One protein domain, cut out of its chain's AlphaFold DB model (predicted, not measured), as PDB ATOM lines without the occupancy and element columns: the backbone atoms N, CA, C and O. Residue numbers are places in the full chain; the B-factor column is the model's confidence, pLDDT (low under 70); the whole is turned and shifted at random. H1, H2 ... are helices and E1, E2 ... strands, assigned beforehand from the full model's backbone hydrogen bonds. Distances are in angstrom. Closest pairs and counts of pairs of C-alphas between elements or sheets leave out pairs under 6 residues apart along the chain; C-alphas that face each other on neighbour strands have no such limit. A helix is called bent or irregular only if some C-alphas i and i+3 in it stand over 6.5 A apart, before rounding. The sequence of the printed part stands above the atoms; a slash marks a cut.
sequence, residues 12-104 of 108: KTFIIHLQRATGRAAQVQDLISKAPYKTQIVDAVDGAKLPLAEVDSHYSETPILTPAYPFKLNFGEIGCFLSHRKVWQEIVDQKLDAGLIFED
ATOM      1  N   LYS A  12      -2.175   8.604 -54.909       97.00
ATOM      2  CA  LYS A  12      -0.756   8.760 -54.577       97.00
ATOM      3  C   LYS A  12      -0.271   7.619 -53.691       97.00
ATOM      4  O   LYS A  12      -1.033   7.111 -52.869       97.00
ATOM      5  N   THR A  13       0.998   7.250 -53.838       97.62
ATOM      6  CA  THR A  13       1.687   6.375 -52.887       97.62
ATOM      7  C   THR A  13       2.449   7.227 -51.878       97.62
ATOM      8  O   THR A  13       3.183   8.141 -52.250       97.62
ATOM      9  N   PHE A  14       2.305   6.919 -50.598       98.44
ATOM     10  CA  PHE A  14       3.052   7.519 -49.506       98.44
ATOM     11  C   PHE A  14       3.946   6.459 -48.883       98.44
ATOM     12  O   PHE A  14       3.482   5.357 -48.601       98.44
ATOM     13  N   ILE A  15       5.214   6.789 -48.667       98.31
ATOM     14  CA  ILE A  15       6.136   5.940 -47.909       98.31
ATOM     15  C   ILE A  15       6.480   6.688 -46.631       98.31
ATOM     16  O   ILE A  15       7.092   7.757 -46.685       98.31
ATOM     17  N   ILE A  16       6.062   6.146 -45.494       98.44
ATOM     18  CA  ILE A  16       6.427   6.652 -44.177       98.44
ATOM     19  C   ILE A  16       7.843   6.165 -43.891       98.44
ATOM     20  O   ILE A  16       8.096   4.965 -43.839       98.44
ATOM     21  N   HIS A  17       8.777   7.101 -43.740       97.62
ATOM     22  CA  HIS A  17      10.175   6.781 -43.480       97.62
ATOM     23  C   HIS A  17      10.693   7.571 -42.290       97.62
ATOM     24  O   HIS A  17      10.563   8.795 -42.204       97.62
ATOM     25  N   LEU A  18      11.309   6.862 -41.353       95.56
ATOM     26  CA  LEU A  18      11.903   7.482 -40.188       95.56
ATOM     27  C   LEU A  18      13.303   7.989 -40.527       95.56
ATOM     28  O   LEU A  18      14.212   7.198 -40.741       95.56
ATOM     29  N   GLN A  19      13.512   9.306 -40.480       90.81
ATOM     30  CA  GLN A  19      14.765   9.963 -40.897       90.81
ATOM     31  C   GLN A  19      16.052   9.368 -40.294       90.81
ATOM     32  O   GLN A  19      17.097   9.339 -40.939       90.81
ATOM     33  N   ARG A  20      16.002   8.862 -39.053       91.00
ATOM     34  CA  ARG A  20      17.173   8.227 -38.417       91.00
ATOM     35  C   ARG A  20      17.456   6.800 -38.912       91.00
ATOM     36  O   ARG A  20      18.523   6.272 -38.616       91.00
ATOM     37  N   ALA A  21      16.521   6.158 -39.608       92.06
ATOM     38  CA  ALA A  21      16.610   4.779 -40.078       92.06
ATOM     39  C   ALA A  21      17.378   4.684 -41.408       92.06
ATOM     40  O   ALA A  21      16.907   4.106 -42.382       92.06
ATOM     41  N   THR A  22      18.600   5.221 -41.447       90.62
ATOM     42  CA  THR A  22      19.425   5.298 -42.668       90.62
ATOM     43  C   THR A  22      19.688   3.937 -43.323       90.62
ATOM     44  O   THR A  22      19.852   3.862 -44.538       90.62
ATOM     45  N   GLY A  23      19.651   2.847 -42.548       93.62
ATOM     46  CA  GLY A  23      19.751   1.475 -43.056       93.62
ATOM     47  C   GLY A  23      18.593   1.033 -43.962       93.62
ATOM     48  O   GLY A  23      18.748   0.054 -44.685       93.62
ATOM     49  N   ARG A  24      17.460   1.751 -43.970       93.12
ATOM     50  CA  ARG A  24      16.285   1.462 -44.814       93.12
ATOM     51  C   ARG A  24      16.267   2.255 -46.124       93.12
ATOM     52  O   ARG A  24      15.346   2.103 -46.915       93.12
ATOM     53  N   ALA A  25      17.294   3.061 -46.414       91.62
ATOM     54  CA  ALA A  25      17.320   3.891 -47.621       91.62
ATOM     55  C   ALA A  25      17.179   3.073 -48.920       91.62
ATOM     56  O   ALA A  25      16.427   3.464 -49.809       91.62
ATOM     57  N   ALA A  26      17.863   1.927 -49.021       94.12
ATOM     58  CA  ALA A  26      17.755   1.044 -50.185       94.12
ATOM     59  C   ALA A  26      16.344   0.450 -50.332       94.12
ATOM     60  O   ALA A  26      15.811   0.434 -51.438       94.12
ATOM     61  N   GLN A  27      15.723   0.048 -49.218       95.31
ATOM     62  CA  GLN A  27      14.346  -0.453 -49.187       95.31
ATOM     63  C   GLN A  27      13.356   0.609 -49.671       95.31
ATOM     64  O   GLN A  27      12.515   0.344 -50.521       95.31
ATOM     65  N   VAL A  28      13.500   1.850 -49.195       95.81
ATOM     66  CA  VAL A  28      12.656   2.967 -49.637       95.81
ATOM     67  C   VAL A  28      12.803   3.208 -51.143       95.81
ATOM     68  O   VAL A  28      11.803   3.445 -51.815       95.81
ATOM     69  N   GLN A  29      14.017   3.117 -51.701       95.38
ATOM     70  CA  GLN A  29      14.211   3.231 -53.153       95.38
ATOM     71  C   GLN A  29      13.563   2.072 -53.923       95.38
ATOM     72  O   GLN A  29      12.948   2.309 -54.965       95.38
ATOM     73  N   ASP A  30      13.645   0.843 -53.408       96.31
ATOM     74  CA  ASP A  30      12.966  -0.317 -53.995       96.31
ATOM     75  C   ASP A  30      11.440  -0.127 -54.001       96.31
ATOM     76  O   ASP A  30      10.809  -0.222 -55.056       96.31
ATOM     77  N   LEU A  31      10.862   0.287 -52.870       96.69
ATOM     78  CA  LEU A  31       9.441   0.618 -52.746       96.69
ATOM     79  C   LEU A  31       9.007   1.720 -53.723       96.69
ATOM     80  O   LEU A  31       7.959   1.594 -54.356       96.69
ATOM     81  N   ILE A  32       9.808   2.778 -53.900       96.31
ATOM     82  CA  ILE A  32       9.531   3.832 -54.894       96.31
ATOM     83  C   ILE A  32       9.462   3.239 -56.303       96.31
ATOM     84  O   ILE A  32       8.576   3.614 -57.068       96.31
ATOM     85  N   SER A  33      10.374   2.325 -56.643       96.31
ATOM     86  CA  SER A  33      10.442   1.721 -57.978       96.31
ATOM     87  C   SER A  33       9.267   0.783 -58.287       96.31
ATOM     88  O   SER A  33       8.872   0.658 -59.445       96.31
ATOM     89  N   LYS A  34       8.692   0.160 -57.252       96.25
ATOM     90  CA  LYS A  34       7.566  -0.783 -57.349       96.25
ATOM     91  C   LYS A  34       6.197  -0.123 -57.164       96.25
ATOM     92  O   LYS A  34       5.175  -0.734 -57.472       96.25
ATOM     93  N   ALA A  35       6.156   1.104 -56.647       94.69
ATOM     94  CA  ALA A  35       4.915   1.808 -56.361       94.69
ATOM     95  C   ALA A  35       4.084   2.058 -57.642       94.69
ATOM     96  O   ALA A  35       4.608   2.571 -58.631       94.69
ATOM     97  N   PRO A  36       2.768   1.772 -57.629       93.62
ATOM     98  CA  PRO A  36       1.916   1.906 -58.817       93.62
ATOM     99  C   PRO A  36       1.500   3.354 -59.134       93.62
ATOM    100  O   PRO A  36       1.001   3.628 -60.226       93.62
ATOM    101  N   TYR A  37       1.687   4.283 -58.193       95.06
ATOM    102  CA  TYR A  37       1.323   5.697 -58.316       95.06
ATOM    103  C   TYR A  37       2.522   6.593 -58.012       95.06
ATOM    104  O   TYR A  37       3.535   6.135 -57.486       95.06
ATOM    105  N   LYS A  38       2.396   7.896 -58.296       95.19
ATOM    106  CA  LYS A  38       3.416   8.882 -57.920       95.19
ATOM    107  C   LYS A  38       3.691   8.790 -56.418       95.19
ATOM    108  O   LYS A  38       2.756   8.832 -55.621       95.19
ATOM    109  N   THR A  39       4.964   8.708 -56.048       96.44
ATOM    110  CA  THR A  39       5.366   8.498 -54.654       96.44
ATOM    111  C   THR A  39       5.738   9.804 -53.956       96.44
ATOM    112  O   THR A  39       6.366  10.684 -54.546       96.44
ATOM    113  N   GLN A  40       5.362   9.920 -52.685       97.31
ATOM    114  CA  GLN A  40       5.808  10.950 -51.748       97.31
ATOM    115  C   GLN A  40       6.368  10.264 -50.501       97.31
ATOM    116  O   GLN A  40       5.679   9.473 -49.862       97.31
ATOM    117  N   ILE A  41       7.613  10.570 -50.144       97.62
ATOM    118  CA  ILE A  41       8.163  10.162 -48.850       97.62
ATOM    119  C   ILE A  41       7.623  11.132 -47.799       97.62
ATOM    120  O   ILE A  41       7.645  12.346 -48.011       97.62
ATOM    121  N   VAL A  42       7.119  10.598 -46.693       98.06
ATOM    122  CA  VAL A  42       6.632  11.372 -45.552       98.06
ATOM    123  C   VAL A  42       7.498  11.048 -44.345       98.06
ATOM    124  O   VAL A  42       7.692   9.882 -44.001       98.06
ATOM    125  N   ASP A  43       8.002  12.094 -43.696       97.88
ATOM    126  CA  ASP A  43       8.819  11.951 -42.498       97.88
ATOM    127  C   ASP A  43       7.988  11.374 -41.354       97.88
ATOM    128  O   ASP A  43       7.051  12.010 -40.847       97.88
ATOM    129  N   ALA A  44       8.366  10.171 -40.924       97.75
ATOM    130  CA  ALA A  44       7.745   9.526 -39.786       97.75
ATOM    131  C   ALA A  44       7.953  10.361 -38.517       97.75
ATOM    132  O   ALA A  44       9.011  10.955 -38.276       97.75
ATOM    133  N   VAL A  45       6.930  10.381 -37.672       97.31
ATOM    134  CA  VAL A  45       7.004  10.920 -36.322       97.31
ATOM    135  C   VAL A  45       7.870  10.001 -35.475       97.31
ATOM    136  O   VAL A  45       7.534   8.850 -35.199       97.31
ATOM    137  N   ASP A  46       8.990  10.547 -35.017       97.00
ATOM    138  CA  ASP A  46       9.852   9.890 -34.053       97.00
ATOM    139  C   ASP A  46       9.222   9.950 -32.657       97.00
ATOM    140  O   ASP A  46       9.468  10.883 -31.894       97.00
ATOM    141  N   GLY A  47       8.415   8.944 -32.319       96.19
ATOM    142  CA  GLY A  47       7.729   8.886 -31.030       96.19
ATOM    143  C   GLY A  47       8.660   8.981 -29.816       96.19
ATOM    144  O   GLY A  47       8.274   9.534 -28.793       96.19
ATOM    145  N   ALA A  48       9.913   8.524 -29.938       95.31
ATOM    146  CA  ALA A  48      10.907   8.619 -28.866       95.31
ATOM    147  C   ALA A  48      11.421  10.054 -28.633       95.31
ATOM    148  O   ALA A  48      12.068  10.314 -27.621       95.31
ATOM    149  N   LYS A  49      11.163  10.974 -29.569       96.19
ATOM    150  CA  LYS A  49      11.526  12.395 -29.476       96.19
ATOM    151  C   LYS A  49      10.333  13.305 -29.187       96.19
ATOM    152  O   LYS A  49      10.531  14.514 -29.082       96.19
ATOM    153  N   LEU A  50       9.120  12.761 -29.077       95.62
ATOM    154  CA  LEU A  50       7.940  13.564 -28.778       95.62
ATOM    155  C   LEU A  50       7.989  14.091 -27.337       95.62
ATOM    156  O   LEU A  50       8.247  13.319 -26.409       95.62
ATOM    157  N   PRO A  51       7.699  15.384 -27.114       95.62
ATOM    158  CA  PRO A  51       7.431  15.890 -25.776       95.62
ATOM    159  C   PRO A  51       6.226  15.170 -25.163       95.62
ATOM    160  O   PRO A  51       5.230  14.934 -25.849       95.62
ATOM    161  N   LEU A  52       6.261  14.894 -23.856       93.38
ATOM    162  CA  LEU A  52       5.137  14.247 -23.159       93.38
ATOM    163  C   LEU A  52       3.822  15.016 -23.334       93.38
ATOM    164  O   LEU A  52       2.795  14.410 -23.595       93.38
ATOM    165  N   ALA A  53       3.868  16.352 -23.311       94.25
ATOM    166  CA  ALA A  53       2.686  17.182 -23.543       94.25
ATOM    167  C   ALA A  53       2.046  16.960 -24.930       94.25
ATOM    168  O   ALA A  53       0.831  17.072 -25.074       94.25
ATOM    169  N   GLU A  54       2.847  16.642 -25.952       94.31
ATOM    170  CA  GLU A  54       2.335  16.321 -27.288       94.31
ATOM    171  C   GLU A  54       1.726  14.915 -27.314       94.31
ATOM    172  O   GLU A  54       0.642  14.728 -27.867       94.31
ATOM    173  N   VAL A  55       2.361  13.952 -26.639       94.56
ATOM    174  CA  VAL A  55       1.811  12.601 -26.450       94.56
ATOM    175  C   VAL A  55       0.453  12.657 -25.750       94.56
ATOM    176  O   VAL A  55      -0.523  12.126 -26.281       94.56
ATOM    177  N   ASP A  56       0.358  13.371 -24.631       92.69
ATOM    178  CA  ASP A  56      -0.868  13.508 -23.834       92.69
ATOM    179  C   ASP A  56      -1.997  14.215 -24.605       92.69
ATOM    180  O   ASP A  56      -3.179  14.019 -24.324       92.69
ATOM    181  N   SER A  57      -1.658  15.019 -25.619       93.88
ATOM    182  CA  SER A  57      -2.644  15.670 -26.492       93.88
ATOM    183  C   SER A  57      -3.282  14.721 -27.519       93.88
ATOM    184  O   SER A  57      -4.270  15.068 -28.175       93.88
ATOM    185  N   HIS A  58      -2.710  13.530 -27.703       91.12
ATOM    186  CA  HIS A  58      -3.113  12.561 -28.726       91.12
ATOM    187  C   HIS A  58      -3.442  11.177 -28.171       91.12
ATOM    188  O   HIS A  58      -4.129  10.402 -28.836       91.12
ATOM    189  N   TYR A  59      -2.983  10.869 -26.964       92.06
ATOM    190  CA  TYR A  59      -3.168   9.592 -26.304       92.06
ATOM    191  C   TYR A  59      -3.657   9.812 -24.873       92.06
ATOM    192  O   TYR A  59      -3.152  10.670 -24.156       92.06
ATOM    193  N   SER A  60      -4.640   9.017 -24.452       90.62
ATOM    194  CA  SER A  60      -5.105   8.999 -23.070       90.62
ATOM    195  C   SER A  60      -4.711   7.686 -22.411       90.62
ATOM    196  O   SER A  60      -5.103   6.615 -22.872       90.62
ATOM    197  N   GLU A  61      -3.990   7.766 -21.292       85.94
ATOM    198  CA  GLU A  61      -3.767   6.601 -20.424       85.94
ATOM    199  C   GLU A  61      -5.051   6.126 -19.734       85.94
ATOM    200  O   GLU A  61      -5.122   4.988 -19.268       85.94
ATOM    201  N   THR A  62      -6.067   6.987 -19.660       89.50
ATOM    202  CA  THR A  62      -7.382   6.608 -19.149       89.50
ATOM    203  C   THR A  62      -8.218   6.046 -20.299       89.50
ATOM    204  O   THR A  62      -8.382   6.727 -21.312       89.50
ATOM    205  N   PRO A  63      -8.781   4.831 -20.182       88.69
ATOM    206  CA  PRO A  63      -9.603   4.265 -21.242       88.69
ATOM    207  C   PRO A  63     -10.816   5.139 -21.575       88.69
ATOM    208  O   PRO A  63     -11.614   5.467 -20.699       88.69
ATOM    209  N   ILE A  64     -10.975   5.464 -22.858       91.19
ATOM    210  CA  ILE A  64     -12.108   6.252 -23.381       91.19
ATOM    211  C   ILE A  64     -13.117   5.412 -24.183       91.19
ATOM    212  O   ILE A  64     -14.160   5.917 -24.586       91.19
ATOM    213  N   LEU A  65     -12.811   4.135 -24.432       91.06
ATOM    214  CA  LEU A  65     -13.649   3.191 -25.180       91.06
ATOM    215  C   LEU A  65     -14.211   2.107 -24.251       91.06
ATOM    216  O   LEU A  65     -13.621   1.795 -23.217       91.06
ATOM    217  N   THR A  66     -15.346   1.515 -24.635       94.06
ATOM    218  CA  THR A  66     -15.936   0.348 -23.957       94.06
ATOM    219  C   THR A  66     -16.202  -0.765 -24.983       94.06
ATOM    220  O   THR A  66     -17.056  -0.573 -25.848       94.06
ATOM    221  N   PRO A  67     -15.505  -1.917 -24.906       92.06
ATOM    222  CA  PRO A  67     -14.466  -2.255 -23.928       92.06
ATOM    223  C   PRO A  67     -13.197  -1.404 -24.092       92.06
ATOM    224  O   PRO A  67     -12.921  -0.867 -25.166       92.06
ATOM    225  N   ALA A  68     -12.427  -1.287 -23.011       91.31
ATOM    226  CA  ALA A  68     -11.131  -0.622 -23.036       91.31
ATOM    227  C   ALA A  68     -10.144  -1.382 -23.933       91.31
ATOM    228  O   ALA A  68     -10.149  -2.615 -23.965       91.31
ATOM    229  N   TYR A  69      -9.254  -0.652 -24.613       89.62
ATOM    230  CA  TYR A  69      -8.093  -1.275 -25.244       89.62
ATOM    231  C   TYR A  69      -7.165  -1.821 -24.140       89.62
ATOM    232  O   TYR A  69      -6.854  -1.085 -23.202       89.62
ATOM    233  N   PRO A  70      -6.752  -3.100 -24.193       90.62
ATOM    234  CA  PRO A  70      -6.154  -3.772 -23.037       90.62
ATOM    235  C   PRO A  70      -4.662  -3.471 -22.829       90.62
ATOM    236  O   PRO A  70      -4.089  -3.940 -21.845       90.62
ATOM    237  N   PHE A  71      -4.019  -2.717 -23.724       90.62
ATOM    238  CA  PHE A  71      -2.579  -2.452 -23.680       90.62
ATOM    239  C   PHE A  71      -2.289  -0.954 -23.607       90.62
ATOM    240  O   PHE A  71      -2.966  -0.149 -24.243       90.62
ATOM    241  N   LYS A  72      -1.245  -0.575 -22.863       90.31
ATOM    242  CA  LYS A  72      -0.677   0.772 -22.983       90.31
ATOM    243  C   LYS A  72       0.086   0.863 -24.298       90.31
ATOM    244  O   LYS A  72       0.874  -0.032 -24.591       90.31
ATOM    245  N   LEU A  73      -0.120   1.946 -25.044       93.06
ATOM    246  CA  LEU A  73       0.665   2.199 -26.247       93.06
ATOM    247  C   LEU A  73       2.069   2.671 -25.868       93.06
ATOM    248  O   LEU A  73       2.242   3.521 -24.993       93.06
ATOM    249  N   ASN A  74       3.076   2.123 -26.536       94.44
ATOM    250  CA  ASN A  74       4.447   2.595 -26.438       94.44
ATOM    251  C   ASN A  74       4.686   3.794 -27.375       94.44
ATOM    252  O   ASN A  74       3.912   4.066 -28.293       94.44
ATOM    253  N   PHE A  75       5.794   4.511 -27.168       95.56
ATOM    254  CA  PHE A  75       6.131   5.683 -27.982       95.56
ATOM    255  C   PHE A  75       6.255   5.369 -29.477       95.56
ATOM    256  O   PHE A  75       5.885   6.199 -30.301       95.56
ATOM    257  N   GLY A  76       6.741   4.182 -29.845       95.19
ATOM    258  CA  GLY A  76       6.803   3.737 -31.237       95.19
ATOM    259  C   GLY A  76       5.416   3.575 -31.860       95.19
ATOM    260  O   GLY A  76       5.195   4.060 -32.965       95.19
ATOM    261  N   GLU A  77       4.466   2.979 -31.138       95.38
ATOM    262  CA  GLU A  77       3.070   2.833 -31.581       95.38
ATOM    263  C   GLU A  77       2.379   4.196 -31.729       95.38
ATOM    264  O   GLU A  77       1.700   4.445 -32.726       95.38
ATOM    265  N   ILE A  78       2.608   5.112 -30.783       96.00
ATOM    266  CA  ILE A  78       2.103   6.491 -30.858       96.00
ATOM    267  C   ILE A  78       2.713   7.220 -32.065       96.00
ATOM    268  O   ILE A  78       1.994   7.851 -32.838       96.00
ATOM    269  N   GLY A  79       4.028   7.100 -32.267       97.00
ATOM    270  CA  GLY A  79       4.727   7.671 -33.420       97.00
ATOM    271  C   GLY A  79       4.218   7.115 -34.752       97.00
ATOM    272  O   GLY A  79       3.967   7.886 -35.678       97.00
ATOM    273  N   CYS A  80       3.981   5.806 -34.844       96.25
ATOM    274  CA  CYS A  80       3.375   5.174 -36.017       96.25
ATOM    275  C   CYS A  80       1.993   5.780 -36.303       96.25
ATOM    276  O   CYS A  80       1.779   6.335 -37.381       96.25
ATOM    277  N   PHE A  81       1.092   5.807 -35.313       96.38
ATOM    278  CA  PHE A  81      -0.238   6.400 -35.480       96.38
ATOM    279  C   PHE A  81      -0.178   7.859 -35.955       96.38
ATOM    280  O   PHE A  81      -0.877   8.243 -36.893       96.38
ATOM    281  N   LEU A  82       0.681   8.680 -35.346       97.62
ATOM    282  CA  LEU A  82       0.822  10.086 -35.727       97.62
ATOM    283  C   LEU A  82       1.439  10.261 -37.122       97.62
ATOM    284  O   LEU A  82       1.088  11.212 -37.821       97.62
ATOM    285  N   SER A  83       2.300   9.342 -37.559       98.31
ATOM    286  CA  SER A  83       2.831   9.317 -38.929       98.31
ATOM    287  C   SER A  83       1.728   9.038 -39.945       98.31
ATOM    288  O   SER A  83       1.576   9.790 -40.906       98.31
ATOM    289  N   HIS A  84       0.890   8.028 -39.692       98.38
ATOM    290  CA  HIS A  84      -0.284   7.745 -40.526       98.38
ATOM    291  C   HIS A  84      -1.259   8.914 -40.542       98.38
ATOM    292  O   HIS A  84      -1.707   9.323 -41.608       98.38
ATOM    293  N   ARG A  85      -1.519   9.532 -39.385       97.94
ATOM    294  CA  ARG A  85      -2.375  10.720 -39.292       97.94
ATOM    295  C   ARG A  85      -1.859  11.882 -40.145       97.94
ATOM    296  O   ARG A  85      -2.674  12.556 -40.774       97.94
ATOM    297  N   LYS A  86      -0.540  12.105 -40.213       98.00
ATOM    298  CA  LYS A  86       0.050  13.087 -41.140       98.00
ATOM    299  C   LYS A  86      -0.245  12.726 -42.593       98.00
ATOM    300  O   LYS A  86      -0.684  13.586 -43.345       98.00
ATOM    301  N   VAL A  87      -0.072  11.463 -42.982       98.62
ATOM    302  CA  VAL A  87      -0.385  11.012 -44.347       98.62
ATOM    303  C   VAL A  87      -1.876  11.166 -44.669       98.62
ATOM    304  O   VAL A  87      -2.229  11.591 -45.765       98.62
ATOM    305  N   TRP A  88      -2.772  10.885 -43.722       98.44
ATOM    306  CA  TRP A  88      -4.205  11.126 -43.913       98.44
ATOM    307  C   TRP A  88      -4.503  12.608 -44.137       98.44
ATOM    308  O   TRP A  88      -5.312  12.943 -45.001       98.44
ATOM    309  N   GLN A  89      -3.821  13.497 -43.410       98.25
ATOM    310  CA  GLN A  89      -3.938  14.935 -43.633       98.25
ATOM    311  C   GLN A  89      -3.437  15.332 -45.028       98.25
ATOM    312  O   GLN A  89      -4.123  16.080 -45.714       98.25
ATOM    313  N   GLU A  90      -2.324  14.764 -45.504       97.88
ATOM    314  CA  GLU A  90      -1.829  14.975 -46.874       97.88
ATOM    315  C   GLU A  90      -2.859  14.557 -47.935       97.88
ATOM    316  O   GLU A  90      -3.068  15.276 -48.911       97.88
ATOM    317  N   ILE A  91      -3.543  13.423 -47.742       97.69
ATOM    318  CA  ILE A  91      -4.617  12.961 -48.639       97.69
ATOM    319  C   ILE A  91      -5.748  13.999 -48.708       97.69
ATOM    320  O   ILE A  91      -6.207  14.341 -49.802       97.69
ATOM    321  N   VAL A  92      -6.162  14.535 -47.556       97.56
ATOM    322  CA  VAL A  92      -7.219  15.554 -47.456       97.56
ATOM    323  C   VAL A  92      -6.782  16.883 -48.076       97.56
ATOM    324  O   VAL A  92      -7.496  17.428 -48.921       97.56
ATOM    325  N   ASP A  93      -5.608  17.392 -47.704       96.88
ATOM    326  CA  ASP A  93      -5.091  18.696 -48.135       96.88
ATOM    327  C   ASP A  93      -4.866  18.742 -49.647       96.88
ATOM    328  O   ASP A  93      -5.191  19.729 -50.314       96.88
ATOM    329  N   GLN A  94      -4.376  17.636 -50.208       95.00
ATOM    330  CA  GLN A  94      -4.156  17.487 -51.644       95.00
ATOM    331  C   GLN A  94      -5.437  17.126 -52.415       95.00
ATOM    332  O   GLN A  94      -5.423  17.114 -53.647       95.00
ATOM    333  N   LYS A  95      -6.563  16.891 -51.722       95.31
ATOM    334  CA  LYS A  95      -7.858  16.502 -52.307       95.31
ATOM    335  C   LYS A  95      -7.739  15.268 -53.206       95.31
ATOM    336  O   LYS A  95      -8.270  15.277 -54.325       95.31
ATOM    337  N   LEU A  96      -7.000  14.268 -52.724       96.38
ATOM    338  CA  LEU A  96      -6.866  12.960 -53.359       96.38
ATOM    339  C   LEU A  96      -8.118  12.122 -53.087       96.38
ATOM    340  O   LEU A  96      -8.738  12.246 -52.031       96.38
ATOM    341  N   ASP A  97      -8.447  11.233 -54.015       95.75
ATOM    342  CA  ASP A  97      -9.557  10.295 -53.849       95.75
ATOM    343  C   ASP A  97      -9.149   9.127 -52.939       95.75
ATOM    344  O   ASP A  97      -9.959   8.629 -52.159       95.75
ATOM    345  N   ALA A  98      -7.883   8.699 -53.018       95.75
ATOM    346  CA  ALA A  98      -7.289   7.720 -52.109       95.75
ATOM    347  C   ALA A  98      -5.754   7.831 -52.059       95.75
ATOM    348  O   ALA A  98      -5.118   8.371 -52.966       95.75
ATOM    349  N   GLY A  99      -5.155   7.264 -51.008       96.62
ATOM    350  CA  GLY A  99      -3.708   7.103 -50.876       96.62
ATOM    351  C   GLY A  99      -3.333   5.667 -50.514       96.62
ATOM    352  O   GLY A  99      -3.982   5.052 -49.671       96.62
ATOM    353  N   LEU A 100      -2.283   5.145 -51.147       96.88
ATOM    354  CA  LEU A 100      -1.631   3.892 -50.766       96.88
ATOM    355  C   LEU A 100      -0.482   4.219 -49.813       96.88
ATOM    356  O   LEU A 100       0.393   4.991 -50.183       96.88
ATOM    357  N   ILE A 101      -0.486   3.672 -48.600       98.12
ATOM    358  CA  ILE A 101       0.496   4.012 -47.560       98.12
ATOM    359  C   ILE A 101       1.358   2.782 -47.270       98.12
ATOM    360  O   ILE A 101       0.824   1.736 -46.907       98.12
ATOM    361  N   PHE A 102       2.673   2.921 -47.413       97.81
ATOM    362  CA  PHE A 102       3.665   1.917 -47.042       97.81
ATOM    363  C   PHE A 102       4.512   2.408 -45.868       97.81
ATOM    364  O   PHE A 102       4.887   3.579 -45.821       97.81
ATOM    365  N   GLU A 103       4.843   1.501 -44.953       96.25
ATOM    366  CA  GLU A 103       5.969   1.687 -44.033       96.25
ATOM    367  C   GLU A 103       7.272   1.326 -44.758       96.25
ATOM    368  O   GLU A 103       7.280   0.518 -45.692       96.25
ATOM    369  N   ASP A 104       8.382   1.927 -44.338       93.81
ATOM    370  CA  ASP A 104       9.702   1.763 -44.958       93.81
ATOM    371  C   ASP A 104      10.338   0.367 -44.796       93.81
ATOM    372  O   ASP A 104      11.427   0.140 -45.324       93.81
TER     373      ASP A 104
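AT A GLANCE: This is residues 12 to 104 of the 108 residues of an uncharacterized protein of Rhodobacteraceae bacterium (UniProt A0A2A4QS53). A small sheet of three parallel strands has a helix over each face, the long H3 on one and H1 on the other; H3 runs on past the sheet, and beyond the sheet lie the short helix H2 and a long loop. Of that loop, residues 64 to 70 stick out free. The printed part has 93 residues, in the order E1, H1, E2, H2, H3, E3; the sheet's order is E2, E1, E3, and the class is mixed, helices and strands. The whole is only just loose, close to compact, with a radius of gyration of the C-alphas of 15.1 A and spans of 43 by 32 by 22 A.

HOW THE PARTS SIT: Start at E1, residues 12 to 17, the inner strand. H1, residues 22 to 34, is on the sheet at a height of 9.4 A, over E1 and along the strands, at 9 degrees to E1 on the local plane; the closest C-alphas of the two are those of Ile 15 and Val 28, 7.4 A apart. Next comes E2, residues 39 to 43, an edge strand parallel to E1 at 32 degrees; look for N 40 and O 13, 2.8 A apart, within hydrogen-bond range. E1, H1 and E2 form a strand-helix-strand unit, two parallel neighbour strands with a helix between them in the chain, and its crossover is right-handed. H2, residues 52 to 56, is not on the sheet. It is close to H3, residues 75 to 93, but not clearly touching, with the C-alphas of Val 55 and Ile 78 closest at 7.5 A. H3 is on the opposite face from H1, at a height of 9.7 A, over E1 and only just over E3, residues 98 to 103, on which 3 of its C-alphas fall; the closest C-alphas of H3 and E1 are those of Ile 16 and Ser 83, 6.9 A apart. H3 runs along the strands, at 26 degrees to E1 on the local plane. E3, the other edge strand, is parallel to E1 at 25 degrees, with N 14 and O 100 at 2.7 A. E2, H2, H3 and E3 form a split unit, with E1 between its strands in the sheet, and its crossover is right-handed. H1 and H3 are apart. In H2 and H3 every O i to N i+4 pair is within hydrogen-bond range; in H1, 7 of 9 are.

IN THESE COORDINATES: Find C-alpha 12 at (-0.756, 8.760, -54.577), where E1 begins its 15.7 A. H1 covers 19.8 A and is irregular: C-alphas 23 and 26 are 7.4 A apart. E2 covers 13.1 A and H2 6.1 A. From C-alpha 75 at (6.131, 5.683, -27.982), H3 runs 26.5 A. E3, 16.7 A long, ends at C-alpha 103 at (5.969, 1.687, -44.033).

THE WHOLE: The C-alphas of Ser 33 and Thr 66 are the two farthest apart, at 43.1 A. The link from H2 to H3, residues 57 to 74, is long. The printed part has no cut, its mean pLDDT is 95.0, and no printed residue of this model is under 70.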